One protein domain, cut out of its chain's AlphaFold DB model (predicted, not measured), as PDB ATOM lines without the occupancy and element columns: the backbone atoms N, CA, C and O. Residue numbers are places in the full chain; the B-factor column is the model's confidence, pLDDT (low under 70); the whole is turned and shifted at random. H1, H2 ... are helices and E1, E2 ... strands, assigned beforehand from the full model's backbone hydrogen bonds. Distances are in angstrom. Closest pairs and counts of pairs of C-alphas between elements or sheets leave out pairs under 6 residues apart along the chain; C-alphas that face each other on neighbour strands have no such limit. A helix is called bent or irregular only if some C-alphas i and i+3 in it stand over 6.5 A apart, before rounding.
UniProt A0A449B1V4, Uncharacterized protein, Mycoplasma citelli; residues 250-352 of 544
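What this domain is: This is residues 250 to 352 of the 544 residues of an uncharacterized protein of Mycoplasma citelli (UniProt A0A449B1V4). A small twisted sheet of three strands, E3, E4 and E5, has a two-strand ribbon, E1 and E2, beside its E3 edge; the long helix H2 passes near E3, and H1 is set off from the sheet near E1. Short H3 follows E3, and from the loop after it residues 323 to 328 stick out. The 103 printed residues run E1 H1 H2 E2 E3 H3 E4 E5, with both sheets antiparallel; the class is mixed, with under half of the residues in named elements. The whole is compact, with a radius of gyration of 13.6 A and spans of 37 by 32 by 23 A.

How they stand to each other: Inner strand E4, residues 334 to 339, is antiparallel to E3, residues 310 to 313, with N 313 and O 336 2.8 A apart. E4 and E5, residues 344 to 348, form a hairpin, with N 335 and O 347 2.8 A apart. H3, residues 314 to 317, is on this sheet at a height of 5.1 A. H2, residues 285 to 298, only grazes it; its closest C-alphas to E3 are Gln 296 and Val 312, 6.9 A. E2, residues 299 to 302, is antiparallel to E1, residues 257 to 260, with N 300 and O 259 2.8 A apart. H1, residues 270 to 276, is not on the three-strand sheet. H1 has every O i to N i+4 pair within hydrogen-bond range, H2 has 8 of 10, and H3 is too short for one.

Where its parts are: E1 begins at C-alpha 257 (99.544, 85.370, 87.282) and E5 ends at C-alpha 348 (105.590, 76.996, 93.988). H2 is 18.8 A long and irregular, with C-alphas 294 and 297 7.9 A apart; E4 is 16.5 A and E5 13.5 A.

The domain as a whole: The C-alphas farthest apart, of Lys 307 and Leu 326, are 40.5 A apart. The printed part has no cut; the link from H3 to E4 is long. Confidence is under 70 at residues 262 to 268, 274 to 282, 304 to 305 and 321 to 332.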
ATOM      1  N   ASN A 250     108.248  84.656  92.444       85.31
ATOM      2  CA  ASN A 250     107.361  85.629  93.092       85.31
ATOM      3  C   ASN A 250     108.072  86.558  94.076       85.31
ATOM      4  O   ASN A 250     107.519  87.578  94.464       85.31
ATOM      5  N   GLU A 251     109.304  86.227  94.460       86.31
ATOM      6  CA  GLU A 251     110.145  87.109  95.267       86.31
ATOM      7  C   GLU A 251     110.878  88.128  94.392       86.31
ATOM      8  O   GLU A 251     111.360  89.139  94.895       86.31
ATOM      9  N   LYS A 252     110.974  87.869  93.082       82.75
ATOM     10  CA  LYS A 252     111.659  88.730  92.117       82.75
ATOM     11  C   LYS A 252     110.705  89.563  91.265       82.75
ATOM     12  O   LYS A 252     111.030  90.702  90.934       82.75
ATOM     13  N   PHE A 253     109.572  88.995  90.870       80.69
ATOM     14  CA  PHE A 253     108.589  89.652  90.016       80.69
ATOM     15  C   PHE A 253     107.270  89.805  90.774       80.69
ATOM     16  O   PHE A 253     106.742  88.835  91.311       80.69
ATOM     17  N   ASN A 254     106.736  91.026  90.793       73.62
ATOM     18  CA  ASN A 254     105.450  91.336  91.415       73.62
ATOM     19  C   ASN A 254     104.284  90.993  90.478       73.62
ATOM     20  O   ASN A 254     104.458  90.979  89.258       73.62
ATOM     21  N   ASP A 255     103.095  90.784  91.049       75.31
ATOM     22  CA  ASP A 255     101.830  90.608  90.315       75.31
ATOM     23  C   ASP A 255     101.916  89.547  89.201       75.31
ATOM     24  O   ASP A 255     101.484  89.759  88.066       75.31
ATOM     25  N   LEU A 256     102.538  88.410  89.524       82.88
ATOM     26  CA  LEU A 256     102.563  87.245  88.648       82.88
ATOM     27  C   LEU A 256     101.188  86.588  88.613       82.88
ATOM     28  O   LEU A 256     100.594  86.353  89.665       82.88
ATOM     29  N   GLU A 257     100.730  86.215  87.424       81.75
ATOM     30  CA  GLU A 257      99.544  85.370  87.282       81.75
ATOM     31  C   GLU A 257      99.830  84.203  86.332       81.75
ATOM     32  O   GLU A 257     100.518  84.336  85.310       81.75
ATOM     33  N   PHE A 258      99.311  83.035  86.712       84.19
ATOM     34  CA  PHE A 258      99.350  81.807  85.931       84.19
ATOM     35  C   PHE A 258      98.035  81.663  85.152       84.19
ATOM     36  O   PHE A 258      96.994  81.361  85.737       84.19
ATOM     37  N   LEU A 259      98.075  81.834  83.828       79.88
ATOM     38  CA  LEU A 259      96.892  81.760  82.965       79.88
ATOM     39  C   LEU A 259      96.999  80.652  81.912       79.88
ATOM     40  O   LEU A 259      98.086  80.332  81.426       79.88
ATOM     41  N   PHE A 260      95.849  80.127  81.487       76.62
ATOM     42  CA  PHE A 260      95.740  79.253  80.318       76.62
ATOM     43  C   PHE A 260      95.119  80.024  79.136       76.62
ATOM     44  O   PHE A 260      94.047  80.614  79.240       76.62
ATOM     45  N   LYS A 261      95.804  80.034  77.991       71.81
ATOM     46  CA  LYS A 261      95.354  80.579  76.703       71.81
ATOM     47  C   LYS A 261      94.266  79.680  76.116       71.81
ATOM     48  O   LYS A 261      94.404  78.463  76.166       71.81
ATOM     49  N   ASN A 262      93.255  80.285  75.487       60.28
ATOM     50  CA  ASN A 262      92.235  79.633  74.651       60.28
ATOM     51  C   ASN A 262      91.768  78.264  75.157       60.28
ATOM     52  O   ASN A 262      91.906  77.274  74.455       60.28
ATOM     53  N   ASN A 263      91.246  78.245  76.379       60.81
ATOM     54  CA  ASN A 263      90.391  77.230  76.986       60.81
ATOM     55  C   ASN A 263      90.270  75.828  76.309       60.81
ATOM     56  O   ASN A 263      89.160  75.417  75.962       60.81
ATOM     57  N   PRO A 264      91.351  75.040  76.128       54.06
ATOM     58  CA  PRO A 264      91.266  73.793  75.359       54.06
ATOM     59  C   PRO A 264      90.632  72.641  76.158       54.06
ATOM     60  O   PRO A 264      90.254  71.623  75.586       54.06
ATOM     61  N   LEU A 265      90.521  72.786  77.483       60.81
ATOM     62  CA  LEU A 265      89.993  71.768  78.400       60.81
ATOM     63  C   LEU A 265      88.847  72.288  79.288       60.81
ATOM     64  O   LEU A 265      88.535  71.648  80.286       60.81
ATOM     65  N   LEU A 266      88.238  73.437  78.968       64.62
ATOM     66  CA  LEU A 266      87.311  74.144  79.874       64.62
ATOM     67  C   LEU A 266      87.983  74.651  81.177       64.62
ATOM     68  O   LEU A 266      87.329  74.826  82.200       64.62
ATOM     69  N   ILE A 267      89.294  74.919  81.123       69.06
ATOM     70  CA  ILE A 267      90.138  75.426  82.208       69.06
ATOM     71  C   ILE A 267      90.742  76.766  81.778       69.06
ATOM     72  O   ILE A 267      91.515  76.825  80.819       69.06
ATOM     73  N   ASN A 268      90.435  77.827  82.524       68.38
ATOM     74  CA  ASN A 268      90.907  79.181  82.216       68.38
ATOM     75  C   ASN A 268      92.028  79.658  83.151       68.38
ATOM     76  O   ASN A 268      92.868  80.462  82.749       68.38
ATOM     77  N   SER A 269      92.077  79.149  84.383       74.31
ATOM     78  CA  SER A 269      93.068  79.548  85.386       74.31
ATOM     79  C   SER A 269      93.501  78.383  86.275       74.31
ATOM     80  O   SER A 269      92.891  77.310  86.254       74.31
ATOM     81  N   TYR A 270      94.547  78.599  87.074       77.94
ATOM     82  CA  TYR A 270      94.939  77.655  88.120       77.94
ATOM     83  C   TYR A 270      93.810  77.440  89.143       77.94
ATOM     84  O   TYR A 270      93.525  76.308  89.511       77.94
ATOM     85  N   GLU A 271      93.077  78.483  89.523       76.12
ATOM     86  CA  GLU A 271      91.919  78.385  90.420       76.12
ATOM     87  C   GLU A 271      90.785  77.570  89.803       76.12
ATOM     88  O   GLU A 271      90.133  76.805  90.499       76.12
ATOM     89  N   SER A 272      90.594  77.631  88.480       72.62
ATOM     90  CA  SER A 272      89.617  76.765  87.801       72.62
ATOM     91  C   SER A 272      89.934  75.276  88.004       72.62
ATOM     92  O   SER A 272      89.021  74.449  88.077       72.62
ATOM     93  N   LEU A 273      91.225  74.937  88.115       73.12
ATOM     94  CA  LEU A 273      91.662  73.586  88.450       73.12
ATOM     95  C   LEU A 273      91.332  73.246  89.890       73.12
ATOM     96  O   LEU A 273      90.827  72.162  90.112       73.12
ATOM     97  N   ILE A 274      91.596  74.137  90.845       69.88
ATOM     98  CA  ILE A 274      91.457  73.806  92.266       69.88
ATOM     99  C   ILE A 274      90.014  73.935  92.779       69.88
ATOM    100  O   ILE A 274      89.638  73.171  93.658       69.88
ATOM    101  N   GLU A 275      89.202  74.845  92.235       64.19
ATOM    102  CA  GLU A 275      87.892  75.215  92.801       64.19
ATOM    103  C   GLU A 275      86.677  74.817  91.941       64.19
ATOM    104  O   GLU A 275      85.628  74.503  92.497       64.19
ATOM    105  N   ASN A 276      86.773  74.811  90.602       54.25
ATOM    106  CA  ASN A 276      85.566  74.861  89.749       54.25
ATOM    107  C   ASN A 276      85.323  73.659  88.822       54.25
ATOM    108  O   ASN A 276      84.232  73.539  88.269       54.25
ATOM    109  N   SER A 277      86.285  72.752  88.629       57.22
ATOM    110  CA  SER A 277      86.060  71.554  87.805       57.22
ATOM    111  C   SER A 277      85.912  70.321  88.691       57.22
ATOM    112  O   SER A 277      86.866  69.893  89.327       57.22
ATOM    113  N   SER A 278      84.718  69.722  88.744       54.12
ATOM    114  CA  SER A 278      84.379  68.642  89.691       54.12
ATOM    115  C   SER A 278      85.362  67.462  89.706       54.12
ATOM    116  O   SER A 278      85.471  66.776  90.722       54.12
ATOM    117  N   ILE A 279      86.108  67.251  88.614       54.88
ATOM    118  CA  ILE A 279      87.102  66.183  88.496       54.88
ATOM    119  C   ILE A 279      88.574  66.637  88.582       54.88
ATOM    120  O   ILE A 279      89.407  65.822  88.974       54.88
ATOM    121  N   LEU A 280      88.919  67.908  88.296       60.62
ATOM    122  CA  LEU A 280      90.293  68.433  88.476       60.62
ATOM    123  C   LEU A 280      90.471  69.266  89.746       60.62
ATOM    124  O   LEU A 280      91.614  69.436  90.162       60.62
ATOM    125  N   HIS A 281      89.378  69.632  90.436       59.56
ATOM    126  CA  HIS A 281      89.352  70.119  91.834       59.56
ATOM    127  C   HIS A 281      90.191  69.212  92.740       59.56
ATOM    128  O   HIS A 281      90.609  69.562  93.843       59.56
ATOM    129  N   LYS A 282      90.421  67.993  92.253       62.88
ATOM    130  CA  LYS A 282      91.114  66.918  92.909       62.88
ATOM    131  C   LYS A 282      92.357  66.463  92.148       62.88
ATOM    132  O   LYS A 282      92.690  65.283  92.110       62.88
ATOM    133  N   ILE A 283      93.075  67.407  91.555       71.94
ATOM    134  CA  ILE A 283      94.359  67.140  90.918       71.94
ATOM    135  C   ILE A 283      95.480  67.046  91.963       71.94
ATOM    136  O   ILE A 283      95.555  67.839  92.905       71.94
ATOM    137  N   SER A 284      96.342  66.034  91.834       72.75
ATOM    138  CA  SER A 284      97.560  65.905  92.651       72.75
ATOM    139  C   SER A 284      98.706  66.710  92.027       72.75
ATOM    140  O   SER A 284      98.646  67.040  90.847       72.75
ATOM    141  N   ALA A 285      99.811  66.955  92.743       75.19
ATOM    142  CA  ALA A 285     101.040  67.488  92.122       75.19
ATOM    143  C   ALA A 285     101.494  66.688  90.898       75.19
ATOM    144  O   ALA A 285     101.932  67.257  89.897       75.19
ATOM    145  N   LYS A 286     101.353  65.362  90.961       77.12
ATOM    146  CA  LYS A 286     101.726  64.462  89.871       77.12
ATOM    147  C   LYS A 286     100.796  64.676  88.680       77.12
ATOM    148  O   LYS A 286     101.271  64.856  87.564       77.12
ATOM    149  N   GLY A 287      99.485  64.727  88.926       79.56
ATOM    150  CA  GLY A 287      98.482  65.033  87.909       79.56
ATOM    151  C   GLY A 287      98.685  66.419  87.301       79.56
ATOM    152  O   GLY A 287      98.625  66.572  86.087       79.56
ATOM    153  N   PHE A 288      99.018  67.413  88.121       80.94
ATOM    154  CA  PHE A 288      99.245  68.779  87.676       80.94
ATOM    155  C   PHE A 288     100.458  68.883  86.748       80.94
ATOM    156  O   PHE A 288     100.371  69.513  85.702       80.94
ATOM    157  N   LEU A 289     101.560  68.190  87.039       81.94
ATOM    158  CA  LEU A 289     102.703  68.124  86.123       81.94
ATOM    159  C   LEU A 289     102.371  67.502  84.770       81.94
ATOM    160  O   LEU A 289     102.828  67.983  83.732       81.94
ATOM    161  N   VAL A 290     101.568  66.439  84.778       84.62
ATOM    162  CA  VAL A 290     101.075  65.837  83.538       84.62
ATOM    163  C   VAL A 290     100.210  66.833  82.782       84.62
ATOM    164  O   VAL A 290     100.408  67.027  81.587       84.62
ATOM    165  N   LEU A 291      99.311  67.533  83.469       83.69
ATOM    166  CA  LEU A 291      98.496  68.576  82.860       83.69
ATOM    167  C   LEU A 291      99.365  69.674  82.224       83.69
ATOM    168  O   LEU A 291      99.133  70.045  81.074       83.69
ATOM    169  N   LEU A 292     100.400  70.149  82.925       85.00
ATOM    170  CA  LEU A 292     101.338  71.147  82.407       85.00
ATOM    171  C   LEU A 292     102.052  70.676  81.137       85.00
ATOM    172  O   LEU A 292     102.283  71.491  80.248       85.00
ATOM    173  N   LYS A 293     102.361  69.380  81.013       87.19
ATOM    174  CA  LYS A 293     102.910  68.795  79.779       87.19
ATOM    175  C   LYS A 293     101.957  68.965  78.600       87.19
ATOM    176  O   LYS A 293     102.369  69.448  77.549       87.19
ATOM    177  N   TYR A 294     100.691  68.593  78.771       82.56
ATOM    178  CA  TYR A 294      99.694  68.698  77.703       82.56
ATOM    179  C   TYR A 294      99.347  70.150  77.369       82.56
ATOM    180  O   TYR A 294      99.081  70.483  76.211       82.56
ATOM    181  N   LEU A 295      99.394  71.028  78.373       81.06
ATOM    182  CA  LEU A 295      99.009  72.426  78.240       81.06
ATOM    183  C   LEU A 295     100.173  73.390  78.027       81.06
ATOM    184  O   LEU A 295      99.926  74.585  77.922       81.06
ATOM    185  N   GLN A 296     101.419  72.924  77.904       82.25
ATOM    186  CA  GLN A 296     102.597  73.801  77.904       82.25
ATOM    187  C   GLN A 296     102.515  74.934  76.869       82.25
ATOM    188  O   GLN A 296     102.849  76.078  77.169       82.25
ATOM    189  N   ARG A 297     102.007  74.638  75.666       80.00
ATOM    190  CA  ARG A 297     101.804  75.623  74.583       80.00
ATOM    191  C   ARG A 297     100.704  76.653  74.868       80.00
ATOM    192  O   ARG A 297     100.671  77.711  74.243       80.00
ATOM    193  N   TYR A 298      99.813  76.330  75.794       79.56
ATOM    194  CA  TYR A 298      98.683  77.148  76.204       79.56
ATOM    195  C   TYR A 298      98.951  77.894  77.509       79.56
ATOM    196  O   TYR A 298      98.166  78.754  77.864       79.56
ATOM    197  N   ILE A 299     100.044  77.642  78.225       83.56
ATOM    198  CA  ILE A 299     100.335  78.385  79.453       83.56
ATOM    199  C   ILE A 299     100.838  79.789  79.107       83.56
ATOM    200  O   ILE A 299     101.642  79.986  78.191       83.56
ATOM    201  N   ASN A 300     100.364  80.773  79.862       82.38
ATOM    202  CA  ASN A 300     100.884  82.126  79.875       82.38
ATOM    203  C   ASN A 300     101.235  82.521  81.309       82.38
ATOM    204  O   ASN A 300     100.403  82.403  82.204       82.38
ATOM    205  N   ILE A 301     102.454  83.010  81.510       83.56
ATOM    206  CA  ILE A 301     102.915  83.528  82.799       83.56
ATOM    207  C   ILE A 301     103.234  84.992  82.574       83.56
ATOM    208  O   ILE A 301     104.149  85.315  81.812       83.56
ATOM    209  N   HIS A 302     102.456  85.865  83.199       73.94
ATOM    210  CA  HIS A 302     102.572  87.301  82.993       73.94
ATOM    211  C   HIS A 302     102.859  88.037  84.295       73.94
ATOM    212  O   HIS A 302     102.449  87.619  85.370       73.94
ATOM    213  N   SER A 303     103.554  89.162  84.171       73.81
ATOM    214  CA  SER A 303     103.760  90.171  85.208       73.81
ATOM    215  C   SER A 303     104.040  91.484  84.492       73.81
ATOM    216  O   SER A 303     104.653  91.487  83.423       73.81
ATOM    217  N   VAL A 304     103.633  92.598  85.098       66.06
ATOM    218  CA  VAL A 304     103.899  93.950  84.581       66.06
ATOM    219  C   VAL A 304     105.405  94.193  84.382       66.06
ATOM    220  O   VAL A 304     105.806  94.913  83.473       66.06
ATOM    221  N   ASN A 305     106.250  93.531  85.179       67.50
ATOM    222  CA  ASN A 305     107.702  93.717  85.173       67.50
ATOM    223  C   ASN A 305     108.463  92.639  84.377       67.50
ATOM    224  O   ASN A 305     109.698  92.656  84.329       67.50
ATOM    225  N   LEU A 306     107.762  91.688  83.749       74.19
ATOM    226  CA  LEU A 306     108.387  90.661  82.915       74.19
ATOM    227  C   LEU A 306     108.640  91.197  81.501       74.19
ATOM    228  O   LEU A 306     107.733  91.287  80.682       74.19
ATOM    229  N   LYS A 307     109.908  91.497  81.193       72.25
ATOM    230  CA  LYS A 307     110.338  91.905  79.840       72.25
ATOM    231  C   LYS A 307     110.379  90.748  78.836       72.25
ATOM    232  O   LYS A 307     110.304  90.981  77.637       72.25
ATOM    233  N   THR A 308     110.541  89.516  79.317       76.25
ATOM    234  CA  THR A 308     110.667  88.308  78.486       76.25
ATOM    235  C   THR A 308     109.666  87.250  78.936       76.25
ATOM    236  O   THR A 308     109.522  87.063  80.150       76.25
ATOM    237  N   PRO A 309     109.037  86.510  78.006       81.69
ATOM    238  CA  PRO A 309     108.129  85.430  78.359       81.69
ATOM    239  C   PRO A 309     108.869  84.319  79.112       81.69
ATOM    240  O   PRO A 309     110.014  83.982  78.801       81.69
ATOM    241  N   LEU A 310     108.192  83.735  80.096       88.50
ATOM    242  CA  LEU A 310     108.659  82.560  80.824       88.50
ATOM    243  C   LEU A 310     107.952  81.314  80.304       88.50
ATOM    244  O   LEU A 310     106.763  81.344  79.989       88.50
ATOM    245  N   ARG A 311     108.686  80.205  80.233       88.69
ATOM    246  CA  ARG A 311     108.157  78.894  79.852       88.69
ATOM    247  C   ARG A 311     108.419  77.895  80.966       88.69
ATOM    248  O   ARG A 311     109.469  77.930  81.597       88.69
ATOM    249  N   VAL A 312     107.475  76.987  81.186       89.25
ATOM    250  CA  VAL A 312     107.667  75.870  82.118       89.25
ATOM    251  C   VAL A 312     108.730  74.928  81.550       89.25
ATOM    252  O   VAL A 312     108.582  74.456  80.422       89.25
ATOM    253  N   ASN A 313     109.775  74.639  82.323       90.50
ATOM    254  CA  ASN A 313     110.780  73.626  82.022       90.50
ATOM    255  C   ASN A 313     110.470  72.362  82.842       90.50
ATOM    256  O   ASN A 313     110.821  72.246  84.020       90.50
ATOM    257  N   LEU A 314     109.751  71.425  82.222       85.19
ATOM    258  CA  LEU A 314     109.276  70.212  82.892       85.19
ATOM    259  C   LEU A 314     110.410  69.256  83.258       85.19
ATOM    260  O   LEU A 314     110.384  68.694  84.347       85.19
ATOM    261  N   GLU A 315     111.420  69.120  82.397       85.25
ATOM    262  CA  GLU A 315     112.588  68.273  82.658       85.25
ATOM    263  C   GLU A 315     113.278  68.693  83.959       85.25
ATOM    264  O   GLU A 315     113.435  67.880  84.870       85.25
ATOM    265  N   LYS A 316     113.565  69.993  84.101       86.69
ATOM    266  CA  LYS A 316     114.137  70.547  85.332       86.69
ATOM    267  C   LYS A 316     113.189  70.465  86.519       86.69
ATOM    268  O   LYS A 316     113.643  70.233  87.633       86.69
ATOM    269  N   SER A 317     111.882  70.588  86.296       85.25
ATOM    270  CA  SER A 317     110.889  70.413  87.365       85.25
ATOM    271  C   SER A 317     110.899  68.983  87.935       85.25
ATOM    272  O   SER A 317     110.652  68.806  89.123       85.25
ATOM    273  N   PHE A 318     111.237  67.962  87.132       77.12
ATOM    274  CA  PHE A 318     111.378  66.566  87.587       77.12
ATOM    275  C   PHE A 318     112.708  66.251  88.289       77.12
ATOM    276  O   PHE A 318     112.866  65.157  88.845       77.12
ATOM    277  N   GLU A 319     113.690  67.150  88.221       77.69
ATOM    278  CA  GLU A 319     114.953  67.026  88.961       77.69
ATOM    279  C   GLU A 319     114.820  67.522  90.403       77.69
ATOM    280  O   GLU A 319     115.615  67.121  91.254       77.69
ATOM    281  N   ILE A 320     113.822  68.366  90.693       73.88
ATOM    282  CA  ILE A 320     113.627  68.918  92.031       73.88
ATOM    283  C   ILE A 320     113.228  67.777  92.975       73.88
ATOM    284  O   ILE A 320     112.205  67.125  92.742       73.88
ATOM    285  N   PRO A 321     114.002  67.519  94.047       61.59
ATOM    286  CA  PRO A 321     113.630  66.520  95.027       61.59
ATOM    287  C   PRO A 321     112.335  66.961  95.703       61.59
ATOM    288  O   PRO A 321     112.292  67.925  96.466       61.59
ATOM    289  N   LEU A 322     111.258  66.241  95.414       60.19
ATOM    290  CA  LEU A 322     110.037  66.345  96.187       60.19
ATOM    291  C   LEU A 322     110.241  65.473  97.411       60.19
ATOM    292  O   LEU A 322     110.270  64.247  97.305       60.19
ATOM    293  N   HIS A 323     110.437  66.103  98.563       48.50
ATOM    294  CA  HIS A 323     110.457  65.383  99.825       48.50
ATOM    295  C   HIS A 323     109.084  64.727 100.033       48.50
ATOM    296  O   HIS A 323     108.116  65.369 100.428       48.50
ATOM    297  N   LEU A 324     109.003  63.436  99.732       49.03
ATOM    298  CA  LEU A 324     108.036  62.518 100.320       49.03
ATOM    299  C   LEU A 324     108.779  61.865 101.492       49.03
ATOM    300  O   LEU A 324     109.919  61.450 101.266       49.03
ATOM    301  N   PRO A 325     108.217  61.775 102.717       47.31
ATOM    302  CA  PRO A 325     106.893  61.189 102.939       47.31
ATOM    303  C   PRO A 325     106.120  61.741 104.176       47.31
ATOM    304  O   PRO A 325     106.614  62.547 104.957       47.31
ATOM    305  N   LEU A 326     104.881  61.273 104.364       37.75
ATOM    306  CA  LEU A 326     104.072  61.341 105.599       37.75
ATOM    307  C   LEU A 326     103.438  62.666 106.076       37.75
ATOM    308  O   LEU A 326     102.456  62.601 106.813       37.75
ATOM    309  N   ASN A 327     103.835  63.842 105.587       36.59
ATOM    310  CA  ASN A 327     103.019  65.062 105.757       36.59
ATOM    311  C   ASN A 327     102.073  65.296 104.572       36.59
ATOM    312  O   ASN A 327     101.897  66.414 104.108       36.59
ATOM    313  N   ASN A 328     101.458  64.198 104.121       38.41
ATOM    314  CA  ASN A 328     100.260  64.138 103.294       38.41
ATOM    315  C   ASN A 328     100.237  65.043 102.062       38.41
ATOM    316  O   ASN A 328      99.873  66.209 102.161       38.41
ATOM    317  N   SER A 329     100.403  64.416 100.892       38.84
ATOM    318  CA  SER A 329     100.388  64.985  99.533       38.84
ATOM    319  C   SER A 329     101.586  65.853  99.173       38.84
ATOM    320  O   SER A 329     102.052  66.664  99.962       38.84
ATOM    321  N   GLY A 330     102.005  65.778  97.908       49.28
ATOM    322  CA  GLY A 330     102.588  66.933  97.225       49.28
ATOM    323  C   GLY A 330     101.537  68.042  97.140       49.28
ATOM    324  O   GLY A 330     100.943  68.260  96.092       49.28
ATOM    325  N   LEU A 331     101.245  68.651  98.287       58.91
ATOM    326  CA  LEU A 331     100.301  69.742  98.497       58.91
ATOM    327  C   LEU A 331     100.798  70.997  97.778       58.91
ATOM    328  O   LEU A 331     100.048  71.740  97.144       58.91
ATOM    329  N   ILE A 332     102.112  71.193  97.845       68.81
ATOM    330  CA  ILE A 332     102.811  72.292  97.210       68.81
ATOM    331  C   ILE A 332     103.876  71.701  96.311       68.81
ATOM    332  O   ILE A 332     104.646  70.829  96.716       68.81
ATOM    333  N   PHE A 333     103.880  72.164  95.073       76.25
ATOM    334  CA  PHE A 333     104.734  71.628  94.038       76.25
ATOM    335  C   PHE A 333     105.552  72.752  93.389       76.25
ATOM    336  O   PHE A 333     104.956  73.731  92.930       76.25
ATOM    337  N   PRO A 334     106.891  72.650  93.361       83.31
ATOM    338  CA  PRO A 334     107.737  73.580  92.630       83.31
ATOM    339  C   PRO A 334     107.784  73.245  91.135       83.31
ATOM    340  O   PRO A 334     108.098  72.121  90.754       83.31
ATOM    341  N   ILE A 335     107.566  74.244  90.284       87.81
ATOM    342  CA  ILE A 335     107.941  74.203  88.866       87.81
ATOM    343  C   ILE A 335     109.184  75.050  88.622       87.81
ATOM    344  O   ILE A 335     109.360  76.112  89.224       87.81
ATOM    345  N   THR A 336     110.007  74.612  87.677       91.38
ATOM    346  CA  THR A 336     111.067  75.436  87.099       91.38
ATOM    347  C   THR A 336     110.512  76.185  85.898       91.38
ATOM    348  O   THR A 336     109.985  75.586  84.960       91.38
ATOM    349  N   LEU A 337     110.664  77.504  85.906       91.69
ATOM    350  CA  LEU A 337     110.448  78.360  84.751       91.69
ATOM    351  C   LEU A 337     111.775  78.790  84.158       91.69
ATOM    352  O   LEU A 337     112.734  79.036  84.883       91.69
ATOM    353  N   GLU A 338     111.804  78.948  82.845       91.31
ATOM    354  CA  GLU A 338     112.974  79.371  82.096       91.31
ATOM    355  C   GLU A 338     112.595  80.491  81.121       91.31
ATOM    356  O   GLU A 338     111.539  80.446  80.483       91.31
ATOM    357  N   ASN A 339     113.438  81.519  81.027       88.31
ATOM    358  CA  ASN A 339     113.304  82.560  80.007       88.31
ATOM    359  C   ASN A 339     114.137  82.223  78.754       88.31
ATOM    360  O   ASN A 339     114.901  81.262  78.724       88.31
ATOM    361  N   GLU A 340     114.056  83.063  77.724       85.25
ATOM    362  CA  GLU A 340     114.817  82.871  76.476       85.25
ATOM    363  C   GLU A 340     116.341  82.863  76.679       85.25
ATOM    364  O   GLU A 340     117.065  82.207  75.932       85.25
ATOM    365  N   SER A 341     116.841  83.522  77.732       85.44
ATOM    366  CA  SER A 341     118.262  83.521  78.102       85.44
ATOM    367  C   SER A 341     118.676  82.322  78.969       85.44
ATOM    368  O   SER A 341     119.727  82.382  79.605       85.44
ATOM    369  N   LYS A 342     117.848  81.269  79.065       86.19
ATOM    370  CA  LYS A 342     118.058  80.073  79.910       86.19
ATOM    371  C   LYS A 342     118.213  80.350  81.407       86.19
ATOM    372  O   LYS A 342     118.743  79.538  82.164       86.19
ATOM    373  N   LYS A 343     117.773  81.521  81.864       87.38
ATOM    374  CA  LYS A 343     117.744  81.848  83.285       87.38
ATOM    375  C   LYS A 343     116.539  81.172  83.913       87.38
ATOM    376  O   LYS A 343     115.414  81.352  83.446       87.38
ATOM    377  N   GLN A 344     116.803  80.424  84.975       90.19
ATOM    378  CA  GLN A 344     115.820  79.582  85.636       90.19
ATOM    379  C   GLN A 344     115.317  80.219  86.928       90.19
ATOM    380  O   GLN A 344     116.056  80.920  87.621       90.19
ATOM    381  N   TYR A 345     114.048  79.971  87.230       89.12
ATOM    382  CA  TYR A 345     113.373  80.428  88.436       89.12
ATOM    383  C   TYR A 345     112.478  79.315  88.963       89.12
ATOM    384  O   TYR A 345     111.753  78.693  88.188       89.12
ATOM    385  N   ARG A 346     112.483  79.094  90.276       89.50
ATOM    386  CA  ARG A 346     111.522  78.194  90.919       89.50
ATOM    387  C   ARG A 346     110.259  78.956  91.291       89.50
ATOM    388  O   ARG A 346     110.333  80.094  91.756       89.50
ATOM    389  N   TRP A 347     109.111  78.321  91.104       88.62
ATOM    390  CA  TRP A 347     107.815  78.858  91.505       88.62
ATOM    391  C   TRP A 347     106.963  77.749  92.108       88.62
ATOM    392  O   TRP A 347     106.847  76.675  91.524       88.62
ATOM    393  N   TYR A 348     106.385  77.992  93.279       85.56
ATOM    394  CA  TYR A 348     105.590  76.996  93.988       85.56
ATOM    395  C   TYR A 348     104.103  77.173  93.698       85.56
ATOM    396  O   TYR A 348     103.615  78.294  93.591       85.56
ATOM    397  N   SER A 349     103.368  76.063  93.633       80.38
ATOM    398  CA  SER A 349     101.939  76.049  93.291       80.38
ATOM    399  C   SER A 349     101.048  76.901  94.205       80.38
ATOM    400  O   SER A 349     100.023  77.408  93.764       80.38
ATOM    401  N   VAL A 350     101.460  77.121  95.456       78.44
ATOM    402  CA  VAL A 350     100.774  78.013  96.412       78.44
ATOM    403  C   VAL A 350     100.867  79.498  96.041       78.44
ATOM    404  O   VAL A 350     100.096  80.311  96.546       78.44
ATOM    405  N   ASP A 351     101.795  79.854  95.154       82.06
ATOM    406  CA  ASP A 351     102.064  81.222  94.711       82.06
ATOM    407  C   ASP A 351     101.642  81.468  93.255       82.06
ATOM    408  O   ASP A 351     101.943  82.528  92.710       82.06
ATOM    409  N   PHE A 352     100.976  80.511  92.598       83.25
ATOM    410  CA  PHE A 352     100.516  80.674  91.209       83.25
ATOM    411  C   PHE A 352      99.379  81.674  91.059       83.25
ATOM    412  O   PHE A 352      99.142  82.193  89.966       83.25
TER     413      PHE A 352